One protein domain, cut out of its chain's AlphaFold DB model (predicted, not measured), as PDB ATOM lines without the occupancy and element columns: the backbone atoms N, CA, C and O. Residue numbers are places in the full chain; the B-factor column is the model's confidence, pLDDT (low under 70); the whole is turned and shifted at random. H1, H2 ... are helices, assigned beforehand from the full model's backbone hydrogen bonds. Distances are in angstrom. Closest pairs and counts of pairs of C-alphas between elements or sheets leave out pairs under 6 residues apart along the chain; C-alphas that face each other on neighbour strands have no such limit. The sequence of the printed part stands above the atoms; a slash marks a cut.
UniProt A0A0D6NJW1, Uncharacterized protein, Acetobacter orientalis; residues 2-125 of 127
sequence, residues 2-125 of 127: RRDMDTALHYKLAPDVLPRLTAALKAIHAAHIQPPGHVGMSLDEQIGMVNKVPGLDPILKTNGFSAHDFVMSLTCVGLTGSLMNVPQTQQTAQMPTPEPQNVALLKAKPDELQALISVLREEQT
ATOM      1  N   ARG A   2     347.756 175.744 338.376       71.25
ATOM      2  CA  ARG A   2     347.471 174.705 339.402       71.25
ATOM      3  C   ARG A   2     346.291 173.792 339.032       71.25
ATOM      4  O   ARG A   2     346.397 172.588 339.207       71.25
ATOM      5  N   ARG A   3     345.215 174.358 338.471       76.94
ATOM      6  CA  ARG A   3     344.079 173.589 337.933       76.94
ATOM      7  C   ARG A   3     344.496 172.703 336.754       76.94
ATOM      8  O   ARG A   3     344.089 171.558 336.707       76.94
ATOM      9  N   ASP A   4     345.339 173.204 335.856       80.38
ATOM     10  CA  ASP A   4     345.822 172.438 334.698       80.38
ATOM     11  C   ASP A   4     346.667 171.230 335.122       80.38
ATOM     12  O   ASP A   4     346.489 170.127 334.615       80.38
ATOM     13  N   MET A   5     347.559 171.425 336.100       78.81
ATOM     14  CA  MET A   5     348.363 170.339 336.666       78.81
ATOM     15  C   MET A   5     347.486 169.267 337.314       78.81
ATOM     16  O   MET A   5     347.732 168.085 337.102       78.81
ATOM     17  N   ASP A   6     346.472 169.675 338.076       84.56
ATOM     18  CA  ASP A   6     345.516 168.765 338.713       84.56
ATOM     19  C   ASP A   6     344.736 167.955 337.664       84.56
ATOM     20  O   ASP A   6     344.750 166.725 337.688       84.56
ATOM     21  N   THR A   7     344.181 168.629 336.649       86.38
ATOM     22  CA  THR A   7     343.485 167.986 335.525       86.38
ATOM     23  C   THR A   7     344.370 166.957 334.814       86.38
ATOM     24  O   THR A   7     343.925 165.843 334.543       86.38
ATOM     25  N   ALA A   8     345.629 167.294 334.520       86.94
ATOM     26  CA  ALA A   8     346.548 166.372 333.853       86.94
ATOM     27  C   ALA A   8     346.950 165.189 334.746       86.94
ATOM     28  O   ALA A   8     347.030 164.062 334.263       86.94
ATOM     29  N   LEU A   9     347.180 165.410 336.042       88.06
ATOM     30  CA  LEU A   9     347.539 164.345 336.985       88.06
ATOM     31  C   LEU A   9     346.408 163.337 337.201       88.06
ATOM     32  O   LEU A   9     346.698 162.158 337.419       88.06
ATOM     33  N   HIS A  10     345.159 163.793 337.078       90.12
ATOM     34  CA  HIS A  10     343.950 162.973 337.167       90.12
ATOM     35  C   HIS A  10     343.459 162.404 335.828       90.12
ATOM     36  O   HIS A  10     342.473 161.662 335.779       90.12
ATOM     37  N   TYR A  11     344.157 162.694 334.729       92.56
ATOM     38  CA  TYR A  11     343.833 162.135 333.423       92.56
ATOM     39  C   TYR A  11     344.181 160.646 333.355       92.56
ATOM     40  O   TYR A  11     345.289 160.236 333.693       92.56
ATOM     41  N   LYS A  12     343.249 159.812 332.885       92.56
ATOM     42  CA  LYS A  12     343.449 158.360 332.824       92.56
ATOM     43  C   LYS A  12     344.199 157.966 331.560       92.56
ATOM     44  O   LYS A  12     343.649 158.023 330.463       92.56
ATOM     45  N   LEU A  13     345.441 157.521 331.729       94.38
ATOM     46  CA  LEU A  13     346.260 157.047 330.621       94.38
ATOM     47  C   LEU A  13     345.746 155.716 330.065       94.38
ATOM     48  O   LEU A  13     345.376 154.809 330.813       94.38
ATOM     49  N   ALA A  14     345.780 155.588 328.739       95.12
ATOM     50  CA  ALA A  14     345.566 154.309 328.081       95.12
ATOM     51  C   ALA A  14     346.745 153.348 328.368       95.12
ATOM     52  O   ALA A  14     347.890 153.799 328.469       95.12
ATOM     53  N   PRO A  15     346.519 152.024 328.454       94.12
ATOM     54  CA  PRO A  15     347.586 151.056 328.739       94.12
ATOM     55  C   PRO A  15     348.726 151.037 327.708       94.12
ATOM     56  O   PRO A  15     349.852 150.648 328.016       94.12
ATOM     57  N   ASP A  16     348.441 151.437 326.473       95.00
ATOM     58  CA  ASP A  16     349.357 151.487 325.333       95.00
ATOM     59  C   ASP A  16     349.810 152.920 324.999       95.00
ATOM     60  O   ASP A  16     350.358 153.174 323.928       95.00
ATOM     61  N   VAL A  17     349.600 153.874 325.914       95.81
ATOM     62  CA  VAL A  17     349.864 155.294 325.646       95.81
ATOM     63  C   VAL A  17     351.330 155.581 325.326       95.81
ATOM     64  O   VAL A  17     351.604 156.405 324.460       95.81
ATOM     65  N   LEU A  18     352.275 154.902 325.986       96.38
ATOM     66  CA  LEU A  18     353.707 155.157 325.821       96.38
ATOM     67  C   LEU A  18     354.182 154.869 324.388       96.38
ATOM     68  O   LEU A  18     354.666 155.802 323.747       96.38
ATOM     69  N   PRO A  19     353.984 153.661 323.817       96.56
ATOM     70  CA  PRO A  19     354.409 153.379 322.450       96.56
ATOM     71  C   PRO A  19     353.662 154.239 321.429       96.56
ATOM     72  O   PRO A  19     354.254 154.642 320.429       96.56
ATOM     73  N   ARG A  20     352.395 154.583 321.690       96.62
ATOM     74  CA  ARG A  20     351.617 155.476 320.823       96.62
ATOM     75  C   ARG A  20     352.158 156.904 320.824       96.62
ATOM     76  O   ARG A  20     352.280 157.494 319.755       96.62
ATOM     77  N   LEU A  21     352.511 157.455 321.987       95.50
ATOM     78  CA  LEU A  21     353.149 158.773 322.092       95.50
ATOM     79  C   LEU A  21     354.511 158.776 321.396       95.50
ATOM     80  O   LEU A  21     354.797 159.687 320.623       95.50
ATOM     81  N   THR A  22     355.329 157.743 321.612       95.19
ATOM     82  CA  THR A  22     356.626 157.598 320.937       95.19
ATOM     83  C   THR A  22     356.467 157.558 319.416       95.19
ATOM     84  O   THR A  22     357.202 158.244 318.708       95.19
ATOM     85  N   ALA A  23     355.515 156.777 318.899       95.50
ATOM     86  CA  ALA A  23     355.247 156.687 317.465       95.50
ATOM     87  C   ALA A  23     354.728 158.013 316.889       95.50
ATOM     88  O   ALA A  23     355.212 158.451 315.844       95.50
ATOM     89  N   ALA A  24     353.818 158.689 317.598       94.19
ATOM     90  CA  ALA A  24     353.310 159.998 317.207       94.19
ATOM     91  C   ALA A  24     354.439 161.033 317.108       94.19
ATOM     92  O   ALA A  24     354.573 161.678 316.074       94.19
ATOM     93  N   LEU A  25     355.294 161.144 318.130       92.19
ATOM     94  CA  LEU A  25     356.415 162.092 318.135       92.19
ATOM     95  C   LEU A  25     357.420 161.808 317.011       92.19
ATOM     96  O   LEU A  25     357.817 162.725 316.299       92.19
ATOM     97  N   LYS A  26     357.765 160.538 316.767       92.44
ATOM     98  CA  LYS A  26     358.635 160.164 315.638       92.44
ATOM     99  C   LYS A  26     358.032 160.535 314.283       92.44
ATOM    100  O   LYS A  26     358.757 160.978 313.397       92.44
ATOM    101  N   ALA A  27     356.724 160.353 314.111       92.56
ATOM    102  CA  ALA A  27     356.032 160.717 312.879       92.56
ATOM    103  C   ALA A  27     355.956 162.241 312.685       92.56
ATOM    104  O   ALA A  27     356.133 162.716 311.567       92.56
ATOM    105  N   ILE A  28     355.752 163.000 313.767       90.56
ATOM    106  CA  ILE A  28     355.811 164.471 313.772       90.56
ATOM    107  C   ILE A  28     357.199 164.944 313.321       90.56
ATOM    108  O   ILE A  28     357.296 165.753 312.397       90.56
ATOM    109  N   HIS A  29     358.260 164.368 313.894       86.94
ATOM    110  CA  HIS A  29     359.642 164.672 313.524       86.94
ATOM    111  C   HIS A  29     359.939 164.334 312.055       86.94
ATOM    112  O   HIS A  29     360.470 165.160 311.316       86.94
ATOM    113  N   ALA A  30     359.527 163.150 311.588       90.19
ATOM    114  CA  ALA A  30     359.691 162.740 310.192       90.19
ATOM    115  C   ALA A  30     358.924 163.636 309.200       90.19
ATOM    116  O   ALA A  30     359.312 163.746 308.039       90.19
ATOM    117  N   ALA A  31     357.846 164.283 309.650       89.31
ATOM    118  CA  ALA A  31     357.090 165.256 308.873       89.31
ATOM    119  C   ALA A  31     357.677 166.681 308.941       89.31
ATOM    120  O   ALA A  31     357.099 167.595 308.351       89.31
ATOM    121  N   HIS A  32     358.794 166.886 309.654       86.06
ATOM    122  CA  HIS A  32     359.389 168.197 309.940       86.06
ATOM    123  C   HIS A  32     358.397 169.191 310.564       86.06
ATOM    124  O   HIS A  32     358.499 170.405 310.379       86.06
ATOM    125  N   ILE A  33     357.417 168.673 311.308       84.06
ATOM    126  CA  ILE A  33     356.446 169.488 312.024       84.06
ATOM    127  C   ILE A  33     357.063 169.864 313.363       84.06
ATOM    128  O   ILE A  33     357.380 168.996 314.171       84.06
ATOM    129  N   GLN A  34     357.208 171.162 313.620       70.00
ATOM    130  CA  GLN A  34     357.678 171.614 314.923       70.00
ATOM    131  C   GLN A  34     356.623 171.293 315.991       70.00
ATOM    132  O   GLN A  34     355.446 171.627 315.791       70.00
ATOM    133  N   PRO A  35     357.004 170.673 317.122       59.88
ATOM    134  CA  PRO A  35     356.070 170.414 318.197       59.88
ATOM    135  C   PRO A  35     355.453 171.728 318.673       59.88
ATOM    136  O   PRO A  35     356.170 172.680 318.998       59.88
ATOM    137  N   PRO A  36     354.122 171.806 318.758       56.94
ATOM    138  CA  PRO A  36     353.473 172.948 319.361       56.94
ATOM    139  C   PRO A  36     353.716 172.913 320.875       56.94
ATOM    140  O   PRO A  36     353.065 172.174 321.609       56.94
ATOM    141  N   GLY A  37     354.617 173.762 321.369       55.88
ATOM    142  CA  GLY A  37     354.733 174.009 322.801       55.88
ATOM    143  C   GLY A  37     355.677 175.154 323.131       55.88
ATOM    144  O   GLY A  37     356.855 175.107 322.801       55.88
ATOM    145  N   HIS A  38     355.170 176.159 323.845       56.16
ATOM    146  CA  HIS A  38     356.011 177.107 324.571       56.16
ATOM    147  C   HIS A  38     355.863 176.853 326.070       56.16
ATOM    148  O   HIS A  38     354.763 176.585 326.567       56.16
ATOM    149  N   VAL A  39     356.973 176.960 326.800       55.44
ATOM    150  CA  VAL A  39     356.966 176.917 328.265       55.44
ATOM    151  C   VAL A  39     356.075 178.055 328.776       55.44
ATOM    152  O   VAL A  39     356.305 179.213 328.442       55.44
ATOM    153  N   GLY A  40     355.050 177.730 329.570       61.66
ATOM    154  CA  GLY A  40     354.158 178.717 330.191       61.66
ATOM    155  C   GLY A  40     352.707 178.733 329.696       61.66
ATOM    156  O   GLY A  40     351.885 179.376 330.343       61.66
ATOM    157  N   MET A  41     352.371 178.015 328.617       75.50
ATOM    158  CA  MET A  41     350.985 177.904 328.126       75.50
ATOM    159  C   MET A  41     350.106 177.019 329.023       75.50
ATOM    160  O   MET A  41     350.580 176.030 329.589       75.50
ATOM    161  N   SER A  42     348.816 177.354 329.115       84.50
ATOM    162  CA  SER A  42     347.784 176.482 329.696       84.50
ATOM    163  C   SER A  42     347.497 175.264 328.804       84.50
ATOM    164  O   SER A  42     347.859 175.242 327.626       84.50
ATOM    165  N   LEU A  43     346.830 174.241 329.355       85.44
ATOM    166  CA  LEU A  43     346.467 173.037 328.593       85.44
ATOM    167  C   LEU A  43     345.545 173.364 327.412       85.44
ATOM    168  O   LEU A  43     345.788 172.893 326.303       85.44
ATOM    169  N   ASP A  44     344.538 174.214 327.620       85.69
ATOM    170  CA  ASP A  44     343.619 174.640 326.558       85.69
ATOM    171  C   ASP A  44     344.349 175.353 325.412       85.69
ATOM    172  O   ASP A  44     344.071 175.108 324.235       85.69
ATOM    173  N   GLU A  45     345.331 176.199 325.732       86.25
ATOM    174  CA  GLU A  45     346.154 176.875 324.725       86.25
ATOM    175  C   GLU A  45     347.025 175.886 323.945       86.25
ATOM    176  O   GLU A  45     347.110 175.984 322.719       86.25
ATOM    177  N   GLN A  46     347.627 174.904 324.624       85.00
ATOM    178  CA  GLN A  46     348.410 173.849 323.974       85.00
ATOM    179  C   GLN A  46     347.544 173.022 323.016       85.00
ATOM    180  O   GLN A  46     347.923 172.818 321.863       85.00
ATOM    181  N   ILE A  47     346.349 172.613 323.450       88.38
ATOM    182  CA  ILE A  47     345.387 171.873 322.619       88.38
ATOM    183  C   ILE A  47     344.956 172.719 321.416       88.38
ATOM    184  O   ILE A  47     344.914 172.235 320.280       88.38
ATOM    185  N   GLY A  48     344.658 173.999 321.640       86.62
ATOM    186  CA  GLY A  48     344.317 174.938 320.578       86.62
ATOM    187  C   GLY A  48     345.447 175.112 319.562       86.62
ATOM    188  O   GLY A  48     345.179 175.231 318.368       86.62
ATOM    189  N   MET A  49     346.702 175.096 320.011       85.19
ATOM    190  CA  MET A  49     347.868 175.208 319.140       85.19
ATOM    191  C   MET A  49     348.081 173.940 318.316       85.19
ATOM    192  O   MET A  49     348.229 174.047 317.104       85.19
ATOM    193  N   VAL A  50     347.989 172.756 318.931       86.69
ATOM    194  CA  VAL A  50     348.045 171.458 318.233       86.69
ATOM    195  C   VAL A  50     347.036 171.391 317.090       86.69
ATOM    196  O   VAL A  50     347.396 171.026 315.975       86.69
ATOM    197  N   ASN A  51     345.794 171.818 317.328       85.69
ATOM    198  CA  ASN A  51     344.753 171.826 316.294       85.69
ATOM    199  C   ASN A  51     345.042 172.779 315.122       85.69
ATOM    200  O   ASN A  51     344.473 172.618 314.045       85.69
ATOM    201  N   LYS A  52     345.893 173.789 315.323       87.69
ATOM    202  CA  LYS A  52     346.241 174.783 314.300       87.69
ATOM    203  C   LYS A  52     347.460 174.388 313.472       87.69
ATOM    204  O   LYS A  52     347.699 175.033 312.455       87.69
ATOM    205  N   VAL A  53     348.224 173.372 313.882       88.00
ATOM    206  CA  VAL A  53     349.420 172.937 313.153       88.00
ATOM    207  C   VAL A  53     349.007 172.171 311.888       88.00
ATOM    208  O   VAL A  53     348.408 171.094 311.988       88.00
ATOM    209  N   PRO A  54     349.332 172.680 310.685       86.75
ATOM    210  CA  PRO A  54     349.017 171.984 309.445       86.75
ATOM    211  C   PRO A  54     349.709 170.618 309.387       86.75
ATOM    212  O   PRO A  54     350.893 170.500 309.686       86.75
ATOM    213  N   GLY A  55     348.970 169.577 308.998       87.44
ATOM    214  CA  GLY A  55     349.506 168.216 308.857       87.44
ATOM    215  C   GLY A  55     349.621 167.410 310.157       87.44
ATOM    216  O   GLY A  55     349.873 166.210 310.086       87.44
ATOM    217  N   LEU A  56     349.369 168.010 311.326       90.12
ATOM    218  CA  LEU A  56     349.485 167.316 312.612       90.12
ATOM    219  C   LEU A  56     348.285 166.402 312.912       90.12
ATOM    220  O   LEU A  56     348.466 165.270 313.355       90.12
ATOM    221  N   ASP A  57     347.062 166.855 312.625       91.56
ATOM    222  CA  ASP A  57     345.829 166.094 312.891       91.56
ATOM    223  C   ASP A  57     345.820 164.675 312.265       91.56
ATOM    224  O   ASP A  57     345.532 163.717 312.988       91.56
ATOM    225  N   PRO A  58     346.215 164.472 310.989       93.56
ATOM    226  CA  PRO A  58     346.320 163.131 310.410       93.56
ATOM    227  C   PRO A  58     347.314 162.216 311.138       93.56
ATOM    228  O   PRO A  58     347.054 161.020 311.293       93.56
ATOM    229  N   ILE A  59     348.440 162.764 311.611       94.00
ATOM    230  CA  ILE A  59     349.457 162.002 312.348       94.00
ATOM    231  C   ILE A  59     348.898 161.566 313.702       94.00
ATOM    232  O   ILE A  59     349.008 160.392 314.062       94.00
ATOM    233  N   LEU A  60     348.253 162.481 314.430       94.19
ATOM    234  CA  LEU A  60     347.635 162.171 315.718       94.19
ATOM    235  C   LEU A  60     346.564 161.089 315.571       94.19
ATOM    236  O   LEU A  60     346.621 160.082 316.277       94.19
ATOM    237  N   LYS A  61     345.667 161.227 314.587       95.00
ATOM    238  CA  LYS A  61     344.613 160.240 314.307       95.00
ATOM    239  C   LYS A  61     345.171 158.864 313.960       95.00
ATOM    240  O   LYS A  61     344.669 157.866 314.469       95.00
ATOM    241  N   THR A  62     346.235 158.801 313.160       95.88
ATOM    242  CA  THR A  62     346.907 157.535 312.810       95.88
ATOM    243  C   THR A  62     347.476 156.828 314.045       95.88
ATOM    244  O   THR A  62     347.483 155.603 314.109       95.88
ATOM    245  N   ASN A  63     347.886 157.591 315.062       95.00
ATOM    246  CA  ASN A  63     348.372 157.076 316.347       95.00
ATOM    247  C   ASN A  63     347.259 156.979 317.420       95.00
ATOM    248  O   ASN A  63     347.528 156.760 318.607       95.00
ATOM    249  N   GLY A  64     345.995 157.133 317.011       95.12
ATOM    250  CA  GLY A  64     344.800 156.993 317.845       95.12
ATOM    251  C   GLY A  64     344.511 158.171 318.781       95.12
ATOM    252  O   GLY A  64     343.758 158.005 319.739       95.12
ATOM    253  N   PHE A  65     345.131 159.330 318.573       95.31
ATOM    254  CA  PHE A  65     344.942 160.511 319.411       95.31
ATOM    255  C   PHE A  65     344.046 161.555 318.748       95.31
ATOM    256  O   PHE A  65     344.148 161.822 317.550       95.31
ATOM    257  N   SER A  66     343.231 162.219 319.565       94.38
ATOM    258  CA  SER A  66     342.815 163.595 319.296       94.38
ATOM    259  C   SER A  66     343.893 164.579 319.777       94.38
ATOM    260  O   SER A  66     344.771 164.214 320.561       94.38
ATOM    261  N   ALA A  67     343.819 165.847 319.359       91.62
ATOM    262  CA  ALA A  67     344.694 166.899 319.887       91.62
ATOM    263  C   ALA A  67     344.614 167.013 321.419       91.62
ATOM    264  O   ALA A  67     345.642 167.136 322.084       91.62
ATOM    265  N   HIS A  68     343.399 166.918 321.969       92.38
ATOM    266  CA  HIS A  68     343.161 166.904 323.409       92.38
ATOM    267  C   HIS A  68     343.882 165.728 324.074       92.38
ATOM    268  O   HIS A  68     344.686 165.932 324.982       92.38
ATOM    269  N   ASP A  69     343.655 164.505 323.587       92.94
ATOM    270  CA  ASP A  69     344.215 163.304 324.213       92.94
ATOM    271  C   ASP A  69     345.734 163.264 324.113       92.94
ATOM    272  O   ASP A  69     346.391 162.798 325.040       92.94
ATOM    273  N   PHE A  70     346.295 163.764 323.011       93.38
ATOM    274  CA  PHE A  70     347.736 163.859 322.827       93.38
ATOM    275  C   PHE A  70     348.374 164.770 323.882       93.38
ATOM    276  O   PHE A  70     349.274 164.329 324.598       93.38
ATOM    277  N   VAL A  71     347.873 166.004 324.027       91.50
ATOM    278  CA  VAL A  71     348.391 166.964 325.018       91.50
ATOM    279  C   VAL A  71     348.194 166.431 326.432       91.50
ATOM    280  O   VAL A  71     349.158 166.337 327.189       91.50
ATOM    281  N   MET A  72     346.977 165.996 326.770       92.81
ATOM    282  CA  MET A  72     346.663 165.468 328.098       92.81
ATOM    283  C   MET A  72     347.541 164.269 328.459       92.81
ATOM    284  O   MET A  72     348.074 164.213 329.566       92.81
ATOM    285  N   SER A  73     347.750 163.338 327.523       93.81
ATOM    286  CA  SER A  73     348.603 162.168 327.745       93.81
ATOM    287  C   SER A  73     350.063 162.559 327.947       93.81
ATOM    288  O   SER A  73     350.694 162.076 328.887       93.81
ATOM    289  N   LEU A  74     350.602 163.449 327.108       91.88
ATOM    290  CA  LEU A  74     351.997 163.874 327.200       91.88
ATOM    291  C   LEU A  74     352.269 164.624 328.512       91.88
ATOM    292  O   LEU A  74     353.230 164.311 329.216       91.88
ATOM    293  N   THR A  75     351.391 165.562 328.886       90.50
ATOM    294  CA  THR A  75     351.500 166.303 330.150       90.50
ATOM    295  C   THR A  75     351.338 165.381 331.356       90.50
ATOM    296  O   THR A  75     352.119 165.473 332.302       90.50
ATOM    297  N   CYS A  76     350.365 164.466 331.325       92.81
ATOM    298  CA  CYS A  76     350.130 163.504 332.399       92.81
ATOM    299  C   CYS A  76     351.346 162.592 332.626       92.81
ATOM    300  O   CYS A  76     351.795 162.438 333.766       92.81
ATOM    301  N   VAL A  77     351.921 162.032 331.553       93.00
ATOM    302  CA  VAL A  77     353.132 161.198 331.631       93.00
ATOM    303  C   VAL A  77     354.310 162.004 332.176       93.00
ATOM    304  O   VAL A  77     354.990 161.533 333.087       93.00
ATOM    305  N   GLY A  78     354.520 163.227 331.677       89.44
ATOM    306  CA  GLY A  78     355.590 164.111 332.139       89.44
ATOM    307  C   GLY A  78     355.488 164.426 333.632       89.44
ATOM    308  O   GLY A  78     356.435 164.183 334.377       89.44
ATOM    309  N   LEU A  79     354.324 164.890 334.096       89.56
ATOM    310  CA  LEU A  79     354.104 165.228 335.506       89.56
ATOM    311  C   LEU A  79     354.191 163.998 336.416       89.56
ATOM    312  O   LEU A  79     354.859 164.052 337.450       89.56
ATOM    313  N   THR A  80     353.567 162.880 336.031       91.62
ATOM    314  CA  THR A  80     353.625 161.630 336.807       91.62
ATOM    315  C   THR A  80     355.068 161.132 336.906       91.62
ATOM    316  O   THR A  80     355.531 160.818 338.002       91.62
ATOM    317  N   GLY A  81     355.813 161.138 335.797       90.12
ATOM    318  CA  GLY A  81     357.228 160.772 335.764       90.12
ATOM    319  C   GLY A  81     358.102 161.691 336.622       90.12
ATOM    320  O   GLY A  81     358.950 161.208 337.367       90.12
ATOM    321  N   SER A  82     357.877 163.008 336.589       87.88
ATOM    322  CA  SER A  82     358.585 163.951 337.465       87.88
ATOM    323  C   SER A  82     358.311 163.672 338.942       87.88
ATOM    324  O   SER A  82     359.255 163.593 339.723       87.88
ATOM    325  N   LEU A  83     357.048 163.461 339.324       88.62
ATOM    326  CA  LEU A  83     356.657 163.190 340.713       88.62
ATOM    327  C   LEU A  83     357.182 161.843 341.222       88.62
ATOM    328  O   LEU A  83     357.564 161.741 342.386       88.62
ATOM    329  N   MET A  84     357.269 160.831 340.356       89.19
ATOM    330  CA  MET A  84     357.890 159.542 340.681       89.19
ATOM    331  C   MET A  84     359.380 159.661 341.023       89.19
ATOM    332  O   MET A  84     359.893 158.823 341.762       89.19
ATOM    333  N   ASN A  85     360.058 160.688 340.505       85.75
ATOM    334  CA  ASN A  85     361.478 160.940 340.743       85.75
ATOM    335  C   ASN A  85     361.744 161.884 341.931       85.75
ATOM    336  O   ASN A  85     362.904 162.098 342.280       85.75
ATOM    337  N   VAL A  86     360.708 162.450 342.569       82.56
ATOM    338  CA  VAL A  86     360.883 163.317 343.746       82.56
ATOM    339  C   VAL A  86     361.232 162.462 344.974       82.56
ATOM    340  O   VAL A  86     360.432 161.598 345.355       82.56
ATOM    341  N   PRO A  87     362.381 162.706 345.639       76.31
ATOM    342  CA  PRO A  87     362.752 162.007 346.866       76.31
ATOM    343  C   PRO A  87     361.676 162.150 347.944       76.31
ATOM    344  O   PRO A  87     361.121 163.232 348.129       76.31
ATOM    345  N   GLN A  88     361.424 161.096 348.726       70.12
ATOM    346  CA  GLN A  88     360.411 161.130 349.793       70.12
ATOM    347  C   GLN A  88     360.656 162.240 350.827       70.12
ATOM    348  O   GLN A  88     359.708 162.770 351.395       70.12
ATOM    349  N   THR A  89     361.910 162.651 351.031       70.88
ATOM    350  CA  THR A  89     362.291 163.761 351.922       70.88
ATOM    351  C   THR A  89     361.841 165.138 351.428       70.88
ATOM    352  O   THR A  89     361.842 166.091 352.201       70.88
ATOM    353  N   GLN A  90     361.464 165.253 350.153       69.69
ATOM    354  CA  GLN A  90     360.972 166.477 349.516       69.69
ATOM    355  C   GLN A  90     359.461 166.425 349.244       69.69
ATOM    356  O   GLN A  90     358.881 167.419 348.805       69.69
ATOM    357  N   GLN A  91     358.809 165.291 349.520       72.00
ATOM    358  CA  GLN A  91     357.363 165.158 349.391       72.00
ATOM    359  C   GLN A  91     356.682 165.895 350.547       72.00
ATOM    360  O   GLN A  91     356.781 165.502 351.708       72.00
ATOM    361  N   THR A  92     355.994 166.991 350.234       70.38
ATOM    362  CA  THR A  92     355.188 167.740 351.209       70.38
ATOM    363  C   THR A  92     353.717 167.350 351.083       70.38
ATOM    364  O   THR A  92     353.262 166.979 350.003       70.38
ATOM    365  N   ALA A  93     352.933 167.493 352.158       64.56
ATOM    366  CA  ALA A  93     351.497 167.173 352.158       64.56
ATOM    367  C   ALA A  93     350.656 168.010 351.164       64.56
ATOM    368  O   ALA A  93     349.483 167.726 350.954       64.56
ATOM    369  N   GLN A  94     351.242 169.053 350.568       69.94
ATOM    370  CA  GLN A  94     350.605 169.928 349.582       69.94
ATOM    371  C   GLN A  94     350.968 169.574 348.133       69.94
ATOM    372  O   GLN A  94     350.512 170.255 347.209       69.94
ATOM    373  N   MET A  95     351.807 168.556 347.914       75.06
ATOM    374  CA  MET A  95     352.127 168.106 346.566       75.06
ATOM    375  C   MET A  95     350.939 167.363 345.952       75.06
ATOM    376  O   MET A  95     350.362 166.486 346.599       75.06
ATOM    377  N   PRO A  96     350.574 167.683 344.700       79.06
ATOM    378  CA  PRO A  96     349.515 166.963 344.020       79.06
ATOM    379  C   PRO A  96     349.956 165.514 343.792       79.06
ATOM    380  O   PRO A  96     351.122 165.241 343.492       79.06
ATOM    381  N   THR A  97     349.028 164.581 343.986       84.00
ATOM    382  CA  THR A  97     349.302 163.145 343.873       84.00
ATOM    383  C   THR A  97     348.835 162.659 342.501       84.00
ATOM    384  O   THR A  97     347.673 162.876 342.167       84.00
ATOM    385  N   PRO A  98     349.701 162.018 341.694       88.00
ATOM    386  CA  PRO A  98     349.296 161.454 340.411       88.00
ATOM    387  C   PRO A  98     348.328 160.284 340.603       88.00
ATOM    388  O   PRO A  98     348.369 159.592 341.624       88.00
ATOM    389  N   GLU A  99     347.516 159.997 339.587       92.38
ATOM    390  CA  GLU A  99     346.660 158.808 339.588       92.38
ATOM    391  C   GLU A  99     347.474 157.521 339.827       92.38
ATOM    392  O   GLU A  99     348.428 157.245 339.086       92.38
ATOM    393  N   PRO A 100     347.082 156.670 340.796       91.81
ATOM    394  CA  PRO A 100     347.818 155.446 341.118       91.81
ATOM    395  C   PRO A 100     347.971 154.500 339.924       91.81
ATOM    396  O   PRO A 100     349.012 153.863 339.761       91.81
ATOM    397  N   GLN A 101     346.955 154.440 339.060       94.12
ATOM    398  CA  GLN A 101     346.983 153.648 337.829       94.12
ATOM    399  C   GLN A 101     348.058 154.125 336.844       94.12
ATOM    400  O   GLN A 101     348.721 153.300 336.219       94.12
ATOM    401  N   ASN A 102     348.284 155.437 336.744       94.75
ATOM    402  CA  ASN A 102     349.298 156.002 335.860       94.75
ATOM    403  C   ASN A 102     350.694 155.723 336.423       94.75
ATOM    404  O   ASN A 102     351.584 155.312 335.686       94.75
ATOM    405  N   VAL A 103     350.871 155.848 337.744       94.50
ATOM    406  CA  VAL A 103     352.124 155.462 338.414       94.50
ATOM    407  C   VAL A 103     352.432 153.982 338.185       94.50
ATOM    408  O   VAL A 103     353.562 153.636 337.842       94.50
ATOM    409  N   ALA A 104     351.443 153.102 338.360       95.19
ATOM    410  CA  ALA A 104     351.605 151.670 338.127       95.19
ATOM    411  C   ALA A 104     351.969 151.370 336.666       95.19
ATOM    412  O   ALA A 104     352.893 150.596 336.421       95.19
ATOM    413  N   LEU A 105     351.306 152.031 335.711       95.88
ATOM    414  CA  LEU A 105     351.596 151.914 334.284       95.88
ATOM    415  C   LEU A 105     353.048 152.297 333.966       95.88
ATOM    416  O   LEU A 105     353.759 151.515 333.338       95.88
ATOM    417  N   LEU A 106     353.500 153.468 334.424       95.12
ATOM    418  CA  LEU A 106     354.857 153.950 334.155       95.12
ATOM    419  C   LEU A 106     355.923 153.058 334.804       95.12
ATOM    420  O   LEU A 106     356.946 152.774 334.186       95.12
ATOM    421  N   LYS A 107     355.676 152.565 336.024       94.25
ATOM    422  CA  LYS A 107     356.582 151.626 336.710       94.25
ATOM    423  C   LYS A 107     356.649 150.258 336.039       94.25
ATOM    424  O   LYS A 107     357.703 149.636 336.056       94.25
ATOM    425  N   ALA A 108     355.538 149.783 335.477       96.06
ATOM    426  CA  ALA A 108     355.480 148.490 334.801       96.06
ATOM    427  C   ALA A 108     356.209 148.492 333.451       96.06
ATOM    428  O   ALA A 108     356.525 147.425 332.931       96.06
ATOM    429  N   LYS A 109     356.461 149.675 332.876       95.12
ATOM    430  CA  LYS A 109     356.972 149.829 331.511       95.12
ATOM    431  C   LYS A 109     358.166 150.793 331.421       95.12
ATOM    432  O   LYS A 109     358.100 151.786 330.691       95.12
ATOM    433  N   PRO A 110     359.265 150.521 332.148       93.50
ATOM    434  CA  PRO A 110     360.416 151.420 332.194       93.50
ATOM    435  C   PRO A 110     361.069 151.614 330.818       93.50
ATOM    436  O   PRO A 110     361.459 152.733 330.492       93.50
ATOM    437  N   ASP A 111     361.125 150.571 329.985       95.12
ATOM    438  CA  ASP A 111     361.736 150.643 328.652       95.12
ATOM    439  C   ASP A 111     360.923 151.519 327.685       95.12
ATOM    440  O   ASP A 111     361.484 152.347 326.967       95.12
ATOM    441  N   GLU A 112     359.590 151.394 327.698       95.44
ATOM    442  CA  GLU A 112     358.700 152.241 326.888       95.44
ATOM    443  C   GLU A 112     358.772 153.708 327.339       95.44
ATOM    444  O   GLU A 112     358.807 154.619 326.509       95.44
ATOM    445  N   LEU A 113     358.848 153.948 328.653       94.69
ATOM    446  CA  LEU A 113     359.017 155.292 329.201       94.69
ATOM    447  C   LEU A 113     360.374 155.890 328.804       94.69
ATOM    448  O   LEU A 113     360.440 157.047 328.390       94.69
ATOM    449  N   GLN A 114     361.450 155.104 328.879       93.38
ATOM    450  CA  GLN A 114     362.779 155.546 328.469       93.38
ATOM    451  C   GLN A 114     362.829 155.863 326.969       93.38
ATOM    452  O   GLN A 114     363.432 156.863 326.582       93.38
ATOM    453  N   ALA A 115     362.167 155.066 326.126       94.06
ATOM    454  CA  ALA A 115     362.067 155.332 324.694       94.06
ATOM    455  C   ALA A 115     361.352 156.661 324.403       94.06
ATOM    456  O   ALA A 115     361.814 157.436 323.564       94.06
ATOM    457  N   LEU A 116     360.263 156.956 325.119       93.56
ATOM    458  CA  LEU A 116     359.568 158.239 325.022       93.56
ATOM    459  C   LEU A 116     360.464 159.412 325.446       93.56
ATOM    460  O   LEU A 116     360.542 160.409 324.731       93.56
ATOM    461  N   ILE A 117     361.168 159.287 326.576       90.69
ATOM    462  CA  ILE A 117     362.089 160.321 327.073       90.69
ATOM    463  C   ILE A 117     363.207 160.598 326.064       90.69
ATOM    464  O   ILE A 117     363.567 161.757 325.864       90.69
ATOM    465  N   SER A 118     363.756 159.560 325.430       90.50
ATOM    466  CA  SER A 118     364.796 159.721 324.409       90.50
ATOM    467  C   SER A 118     364.300 160.561 323.232       90.50
ATOM    468  O   SER A 118     364.961 161.536 322.889       90.50
ATOM    469  N   VAL A 119     363.105 160.269 322.701       89.25
ATOM    470  CA  VAL A 119     362.510 161.058 321.606       89.25
ATOM    471  C   VAL A 119     362.261 162.507 322.031       89.25
ATOM    472  O   VAL A 119     362.580 163.435 321.299       89.25
ATOM    473  N   LEU A 120     361.753 162.731 323.247       86.19
ATOM    474  CA  LEU A 120     361.534 164.088 323.763       86.19
ATOM    475  C   LEU A 120     362.833 164.883 323.937       86.19
ATOM    476  O   LEU A 120     362.827 166.102 323.800       86.19
ATOM    477  N   ARG A 121     363.945 164.214 324.253       83.25
ATOM    478  CA  ARG A 121     365.259 164.858 324.355       83.25
ATOM    479  C   ARG A 121     365.809 165.234 322.981       83.25
ATOM    480  O   ARG A 121     366.409 166.298 322.856       83.25
ATOM    481  N   GLU A 122     365.606 164.386 321.976       78.56
ATOM    482  CA  GLU A 122     365.996 164.679 320.591       78.56
ATOM    483  C   GLU A 122     365.327 165.976 320.099       78.56
ATOM    484  O   GLU A 122     366.012 166.829 319.546       78.56
ATOM    485  N   GLU A 123     364.057 166.209 320.449       66.88
ATOM    486  CA  GLU A 123     363.329 167.453 320.134       66.88
ATOM    487  C   GLU A 123     363.895 168.721 320.808       66.88
ATOM    488  O   GLU A 123     363.705 169.830 320.311       66.88
ATOM    489  N   GLN A 124     364.584 168.602 321.951       59.78
ATOM    490  CA  GLN A 124     365.141 169.759 322.675       59.78
ATOM    491  C   GLN A 124     366.529 170.184 322.186       59.78
ATOM    492  O   GLN A 124     367.059 171.189 322.663       59.78
ATOM    493  N   THR A 125     367.126 169.431 321.264       48.00
ATOM    494  CA  THR A 125     368.460 169.725 320.739       48.00
ATOM    495  C   THR A 125     368.293 170.374 319.366       48.00
ATOM    496  O   THR A 125     368.098 169.652 318.390       48.00
TER     497      THR A 125
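AT A GLANCE: This is residues 2 to 125 of the 127 residues of an uncharacterized protein of Acetobacter orientalis (UniProt A0A0D6NJW1). One long helix, H5, runs through the middle, with H1 and H3 packed across one side of it and H6 and the side-by-side pair H2 and H7 over the other, while H4 sits near its first end. Beyond its last end the loop of residues 85 to 90 sticks out. The printed part has 124 residues with seven named helices, H1 to H7 in chain order, and no named strand; the class is all helix. It is compact, with a radius of gyration of the C-alphas of 14.4 A and spans of 44 by 30 by 27 A.

HOW THE PARTS SIT: H5, residues 67 to 84, is the hub, touching five helices. It touches H1, residues 2 to 9, about perpendicular at 89 degrees; the closest C-alphas, of Ala 8 and Cys 76, are 4.8 A apart. H3, residues 43 to 52, touches residues 67 to 72 of H5 alone, closest at the C-alphas of Ile 47 and His 68, 5.5 A. H6, residues 100 to 108, touches residues 77 to 84 of H5 alone, closest at the C-alphas of Thr 80 and Val 103, 6.5 A. H2, residues 17 to 30, only just touches H5, with 3 pairs of C-alphas within 8 A, the closest those of Val 17 and Ser 73, 7.3 A. H7, residues 110 to 123, touches H2 at a shallow tilt of 25 degrees, the same way, closest at the C-alphas of Thr 22 and Leu 116, 5.1 A. H4, residues 56 to 62, touches residues 24 to 28 of H2 alone, closest at the C-alphas of Ala 24 and Leu 60, 6.3 A; it only just touches H5, with 3 pairs within 8 A, only at the corner. In H1 to H7 every O i to N i+4 pair is within hydrogen-bond range.

IN THESE COORDINATES: H5 is 25.7 A long, H7 20.3 A and H2 19.8 A. H1 begins at C-alpha 2 (347.471, 174.705, 339.402), and H7 ends at C-alpha 123 (363.329, 167.453, 320.134).

THE WHOLE: The printed part has no cut. The links H2 to H3 and H5 to H6 are long. The pLDDT is under 70 at residues 35 to 40, 90, 93 to 94 and 123 to 125.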